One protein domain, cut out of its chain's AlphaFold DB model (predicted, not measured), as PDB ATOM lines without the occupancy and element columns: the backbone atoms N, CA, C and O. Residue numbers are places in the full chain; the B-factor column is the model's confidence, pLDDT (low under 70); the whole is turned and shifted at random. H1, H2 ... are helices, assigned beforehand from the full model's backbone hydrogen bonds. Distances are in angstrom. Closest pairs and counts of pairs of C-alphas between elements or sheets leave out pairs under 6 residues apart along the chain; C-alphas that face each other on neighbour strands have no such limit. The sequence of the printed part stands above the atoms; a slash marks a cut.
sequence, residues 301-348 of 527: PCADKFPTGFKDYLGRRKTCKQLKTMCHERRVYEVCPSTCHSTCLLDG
ATOM      1  N   PRO A 301      41.505  11.507  -1.003       51.91
ATOM      2  CA  PRO A 301      41.415  12.238   0.249       51.91
ATOM      3  C   PRO A 301      41.538  11.266   1.422       51.91
ATOM      4  O   PRO A 301      40.548  10.751   1.924       51.91
ATOM      5  N   CYS A 302      42.773  11.031   1.846       63.47
ATOM      6  CA  CYS A 302      43.118  10.705   3.218       63.47
ATOM      7  C   CYS A 302      44.614  10.986   3.398       63.47
ATOM      8  O   CYS A 302      45.471  10.153   3.130       63.47
ATOM      9  N   ALA A 303      44.917  12.225   3.783       45.12
ATOM     10  CA  ALA A 303      46.247  12.636   4.204       45.12
ATOM     11  C   ALA A 303      46.153  13.035   5.675       45.12
ATOM     12  O   ALA A 303      45.945  14.209   5.957       45.12
ATOM     13  N   ASP A 304      46.197  12.030   6.556       49.75
ATOM     14  CA  ASP A 304      46.687  11.990   7.948       49.75
ATOM     15  C   ASP A 304      46.541  13.235   8.862       49.75
ATOM     16  O   ASP A 304      47.230  13.354   9.872       49.75
ATOM     17  N   LYS A 305      45.640  14.169   8.558       49.56
ATOM     18  CA  LYS A 305      45.359  15.375   9.336       49.56
ATOM     19  C   LYS A 305      43.912  15.363   9.782       49.56
ATOM     20  O   LYS A 305      43.017  15.002   9.022       49.56
ATOM     21  N   PHE A 306      43.705  15.751  11.031       51.41
ATOM     22  CA  PHE A 306      42.386  16.032  11.566       51.41
ATOM     23  C   PHE A 306      41.934  17.426  11.081       51.41
ATOM     24  O   PHE A 306      42.758  18.342  11.079       51.41
ATOM     25  N   PRO A 307      40.679  17.598  10.625       55.41
ATOM     26  CA  PRO A 307      39.703  16.552  10.324       55.41
ATOM     27  C   PRO A 307      40.080  15.778   9.046       55.41
ATOM     28  O   PRO A 307      40.524  16.358   8.059       55.41
ATOM     29  N   THR A 308      39.815  14.469   9.038       60.38
ATOM     30  CA  THR A 308      40.227  13.491   7.998       60.38
ATOM     31  C   THR A 308      39.682  13.755   6.587       60.38
ATOM     32  O   THR A 308      39.987  13.019   5.652       60.38
ATOM     33  N   GLY A 309      38.831  14.771   6.419       64.44
ATOM     34  CA  GLY A 309      38.170  15.114   5.160       64.44
ATOM     35  C   GLY A 309      37.062  14.144   4.733       64.44
ATOM     36  O   GLY A 309      36.290  14.482   3.835       64.44
ATOM     37  N   PHE A 310      36.926  12.981   5.379       74.50
ATOM     38  CA  PHE A 310      35.901  11.996   5.048       74.50
ATOM     39  C   PHE A 310      34.520  12.473   5.506       74.50
ATOM     40  O   PHE A 310      34.312  12.765   6.686       74.50
ATOM     41  N   LYS A 311      33.568  12.523   4.572       76.75
ATOM     42  CA  LYS A 311      32.156  12.818   4.829       76.75
ATOM     43  C   LYS A 311      31.320  11.550   4.642       76.75
ATOM     44  O   LYS A 311      31.566  10.800   3.700       76.75
ATOM     45  N   ASP A 312      30.347  11.304   5.521       75.44
ATOM     46  CA  ASP A 312      29.363  10.236   5.293       75.44
ATOM     47  C   ASP A 312      28.386  10.580   4.161       75.44
ATOM     48  O   ASP A 312      28.451  11.645   3.546       75.44
ATOM     49  N   TYR A 313      27.460   9.662   3.885       73.06
ATOM     50  CA  TYR A 313      26.392   9.847   2.901       73.06
ATOM     51  C   TYR A 313      25.451  11.022   3.226       73.06
ATOM     52  O   TYR A 313      24.697  11.437   2.355       73.06
ATOM     53  N   LEU A 314      25.512  11.577   4.444       73.31
ATOM     54  CA  LEU A 314      24.794  12.787   4.858       73.31
ATOM     55  C   LEU A 314      25.690  14.036   4.824       73.31
ATOM     56  O   LEU A 314      25.329  15.073   5.371       73.31
ATOM     57  N   GLY A 315      26.890  13.952   4.244       75.88
ATOM     58  CA  GLY A 315      27.824  15.074   4.154       75.88
ATOM     59  C   GLY A 315      28.523  15.433   5.472       75.88
ATOM     60  O   GLY A 315      29.288  16.402   5.504       75.88
ATOM     61  N   ARG A 316      28.321  14.664   6.551       75.56
ATOM     62  CA  ARG A 316      28.900  14.952   7.872       75.56
ATOM     63  C   ARG A 316      30.330  14.443   7.946       75.56
ATOM     64  O   ARG A 316      30.586  13.276   7.644       75.56
ATOM     65  N   ARG A 317      31.256  15.298   8.386       75.31
ATOM     66  CA  ARG A 317      32.662  14.920   8.601       75.31
ATOM     67  C   ARG A 317      32.768  13.849   9.690       75.31
ATOM     68  O   ARG A 317      32.063  13.921  10.695       75.31
ATOM     69  N   LYS A 318      33.633  12.852   9.486       78.94
ATOM     70  CA  LYS A 318      33.885  11.776  10.455       78.94
ATOM     71  C   LYS A 318      35.213  11.967  11.174       78.94
ATOM     72  O   LYS A 318      36.251  12.178  10.549       78.94
ATOM     73  N   THR A 319      35.187  11.833  12.496       79.44
ATOM     74  CA  THR A 319      36.401  11.847  13.324       79.44
ATOM     75  C   THR A 319      37.233  10.577  13.103       79.44
ATOM     76  O   THR A 319      36.716   9.571  12.612       79.44
ATOM     77  N   CYS A 320      38.513  10.572  13.507       77.44
ATOM     78  CA  CYS A 320      39.364   9.365  13.454       77.44
ATOM     79  C   CYS A 320      38.693   8.173  14.156       77.44
ATOM     80  O   CYS A 320      38.650   7.066  13.624       77.44
ATOM     81  N   LYS A 321      38.091   8.416  15.330       80.06
ATOM     82  CA  LYS A 321      37.396   7.390  16.118       80.06
ATOM     83  C   LYS A 321      36.195   6.814  15.369       80.06
ATOM     84  O   LYS A 321      36.032   5.598  15.332       80.06
ATOM     85  N   GLN A 322      35.381   7.671  14.749       84.62
ATOM     86  CA  GLN A 322      34.240   7.233  13.944       84.62
ATOM     87  C   GLN A 322      34.702   6.451  12.709       84.62
ATOM     88  O   GLN A 322      34.193   5.362  12.458       84.62
ATOM     89  N   LEU A 323      35.720   6.934  11.993       85.56
ATOM     90  CA  LEU A 323      36.289   6.219  10.848       85.56
ATOM     91  C   LEU A 323      36.824   4.842  11.220       85.56
ATOM     92  O   LEU A 323      36.573   3.881  10.501       85.56
ATOM     93  N   LYS A 324      37.476   4.716  12.380       85.00
ATOM     94  CA  LYS A 324      37.990   3.433  12.862       85.00
ATOM     95  C   LYS A 324      36.879   2.408  13.085       85.00
ATOM     96  O   LYS A 324      37.056   1.235  12.761       85.00
ATOM     97  N   THR A 325      35.711   2.843  13.566       89.69
ATOM     98  CA  THR A 325      34.542   1.951  13.675       89.69
ATOM     99  C   THR A 325      33.999   1.522  12.316       89.69
ATOM    100  O   THR A 325      33.452   0.433  12.217       89.69
ATOM    101  N   MET A 326      34.213   2.321  11.267       91.00
ATOM    102  CA  MET A 326      33.760   2.055   9.900       91.00
ATOM    103  C   MET A 326      34.810   1.332   9.040       91.00
ATOM    104  O   MET A 326      34.565   1.077   7.870       91.00
ATOM    105  N   CYS A 327      35.970   0.952   9.582       90.62
ATOM    106  CA  CYS A 327      37.042   0.307   8.807       90.62
ATOM    107  C   CYS A 327      36.708  -1.089   8.265       90.62
ATOM    108  O   CYS A 327      37.455  -1.628   7.452       90.62
ATOM    109  N   HIS A 328      35.592  -1.674   8.697       89.06
ATOM    110  CA  HIS A 328      35.035  -2.882   8.095       89.06
ATOM    111  C   HIS A 328      34.309  -2.589   6.768       89.06
ATOM    112  O   HIS A 328      34.092  -3.496   5.966       89.06
ATOM    113  N   GLU A 329      33.951  -1.331   6.505       90.56
ATOM    114  CA  GLU A 329      33.403  -0.902   5.226       90.56
ATOM    115  C   GLU A 329      34.532  -0.765   4.202       90.56
ATOM    116  O   GLU A 329      35.433   0.067   4.334       90.56
ATOM    117  N   ARG A 330      34.449  -1.549   3.122       83.88
ATOM    118  CA  ARG A 330      35.448  -1.576   2.042       83.88
ATOM    119  C   ARG A 330      35.804  -0.181   1.515       83.88
ATOM    120  O   ARG A 330      36.974   0.109   1.304       83.88
ATOM    121  N   ARG A 331      34.810   0.702   1.374       82.69
ATOM    122  CA  ARG A 331      35.003   2.081   0.897       82.69
ATOM    123  C   ARG A 331      35.846   2.926   1.856       82.69
ATOM    124  O   ARG A 331      36.638   3.742   1.404       82.69
ATOM    125  N   VAL A 332      35.683   2.745   3.164       82.12
ATOM    126  CA  VAL A 332      36.467   3.469   4.177       82.12
ATOM    127  C   VAL A 332      37.896   2.942   4.204       82.12
ATOM    128  O   VAL A 332      38.837   3.728   4.227       82.12
ATOM    129  N   TYR A 333      38.060   1.620   4.127       82.19
ATOM    130  CA  TYR A 333      39.368   0.970   4.116       82.19
ATOM    131  C   TYR A 333      40.200   1.310   2.869       82.19
ATOM    132  O   TYR A 333      41.396   1.561   2.977       82.19
ATOM    133  N   GLU A 334      39.573   1.353   1.688       79.50
ATOM    134  CA  GLU A 334      40.243   1.702   0.426       79.50
ATOM    135  C   GLU A 334      40.669   3.177   0.378       79.50
ATOM    136  O   GLU A 334      41.697   3.496  -0.216       79.50
ATOM    137  N   VAL A 335      39.910   4.072   1.016       78.56
ATOM    138  CA  VAL A 335      40.207   5.513   1.025       78.56
ATOM    139  C   VAL A 335      41.171   5.886   2.154       78.56
ATOM    140  O   VAL A 335      42.068   6.691   1.929       78.56
ATOM    141  N   CYS A 336      41.033   5.292   3.343       79.31
ATOM    142  CA  CYS A 336      41.778   5.660   4.554       79.31
ATOM    143  C   CYS A 336      42.492   4.464   5.220       79.31
ATOM    144  O   CYS A 336      42.285   4.204   6.413       79.31
ATOM    145  N   PRO A 337      43.358   3.732   4.495       80.81
ATOM    146  CA  PRO A 337      44.007   2.532   5.021       80.81
ATOM    147  C   PRO A 337      44.922   2.831   6.220       80.81
ATOM    148  O   PRO A 337      44.998   2.021   7.146       80.81
ATOM    149  N   SER A 338      45.565   4.007   6.261       73.94
ATOM    150  CA  SER A 338      46.410   4.441   7.386       73.94
ATOM    151  C   SER A 338      45.606   4.614   8.679       73.94
ATOM    152  O   SER A 338      46.010   4.116   9.729       73.94
ATOM    153  N   THR A 339      44.428   5.243   8.617       78.88
ATOM    154  CA  THR A 339      43.513   5.424   9.761       78.88
ATOM    155  C   THR A 339      42.991   4.092  10.303       78.88
ATOM    156  O   THR A 339      42.803   3.940  11.509       78.88
ATOM    157  N   CYS A 340      42.786   3.106   9.425       83.75
ATOM    158  CA  CYS A 340      42.299   1.785   9.816       83.75
ATOM    159  C   CYS A 340      43.354   0.921  10.512       83.75
ATOM    160  O   CYS A 340      43.010   0.146  11.404       83.75
ATOM    161  N   HIS A 341      44.626   1.095  10.150       80.12
ATOM    162  CA  HIS A 341      45.741   0.335  10.725       80.12
ATOM    163  C   HIS A 341      46.504   1.062  11.828       80.12
ATOM    164  O   HIS A 341      47.249   0.427  12.571       80.12
ATOM    165  N   SER A 342      46.320   2.372  11.984       73.19
ATOM    166  CA  SER A 342      46.949   3.124  13.065       73.19
ATOM    167  C   SER A 342      46.126   3.084  14.353       73.19
ATOM    168  O   SER A 342      44.888   3.010  14.397       73.19
ATOM    169  N   THR A 343      46.826   3.160  15.477       64.50
ATOM    170  CA  THR A 343      46.253   3.724  16.692       64.50
ATOM    171  C   THR A 343      45.943   5.188  16.396       64.50
ATOM    172  O   THR A 343      46.858   6.005  16.387       64.50
ATOM    173  N   CYS A 344      44.660   5.535  16.170       62.19
ATOM    174  CA  CYS A 344      44.187   6.887  16.491       62.19
ATOM    175  C   CYS A 344      44.783   7.165  17.867       62.19
ATOM    176  O   CYS A 344      44.510   6.367  18.764       62.19
ATOM    177  N   LEU A 345      45.678   8.145  17.987       53.53
ATOM    178  CA  LEU A 345      46.359   8.438  19.243       53.53
ATOM    179  C   LEU A 345      45.273   8.732  20.281       53.53
ATOM    180  O   LEU A 345      44.688   9.810  20.316       53.53
ATOM    181  N   LEU A 346      44.920   7.695  21.040       53.16
ATOM    182  CA  LEU A 346      44.073   7.788  22.209       53.16
ATOM    183  C   LEU A 346      44.910   8.566  23.230       53.16
ATOM    184  O   LEU A 346      46.097   8.287  23.374       53.16
ATOM    185  N   ASP A 347      44.274   9.550  23.860       42.69
ATOM    186  CA  ASP A 347      44.806  10.531  24.825       42.69
ATOM    187  C   ASP A 347      45.245  11.898  24.282       42.69
ATOM    188  O   ASP A 347      45.745  12.735  25.026       42.69
ATOM    189  N   GLY A 348      44.894  12.200  23.035       46.88
ATOM    190  CA  GLY A 348      44.502  13.555  22.660       46.88
ATOM    191  C   GLY A 348      43.043  13.526  22.238       46.88
ATOM    192  O   GLY A 348      42.760  13.430  21.049       46.88
TER     193      GLY A 348
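Overview. This is residues 301 to 348 of the 527 residues of the protein "Peptidyl-Lys metalloendopeptidase" of Symbiodinium microadriaticum (UniProt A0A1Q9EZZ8). This domain has little regular structure: three short helices make a loose triangle, with a long looping stretch, residues 301 to 319, before them and a tail, residues 342 to 348, after them. The loop at Tyr 313 and the tail lie at opposite ends of the longest axis. The printed part has 48 residues, 17 of them in H1, H2 and H3, in that order; the class is all helix, with no named strand. The whole is compact, radius of gyration of the C-alphas 9.9 A, and elongated, spanning 29 by 19 by 18 A.

Arrangement. H1, residues 320 to 325, touches H3, residues 337 to 341; their closest C-alphas, of Lys 324 and Cys 340, are 5.5 A apart. H2, residues 330 to 335, is close to H1 but not clearly touching, the closest C-alphas, of Leu 323 and Val 332, being 7.2 A apart; they run opposite ways at a shallow tilt of 25 degrees. H2 is also close to H3 but not clearly touching, with the closest C-alphas, of Tyr 333 and Cys 340, 6.5 A apart. In H1, H2 and H3 every O i to N i+4 pair is within hydrogen-bond range.

Along the chain. H1 measures 8.8 A from C-alpha 320 at (39.364, 9.365, 13.454) to C-alpha 325; H2 measures 8.6 A, and H3 6.4 A, ending with C-alpha 341 at (45.741, 0.335, 10.725).

Size, cuts and confidence. The C-alphas of Tyr 313 and Asp 347, the two farthest apart, are 28.6 A apart. The printed part has no cut, and both links between helices are tight. Mean pLDDT of the printed part is 72.4; residues 301 to 309 and 343 to 348 are under 70.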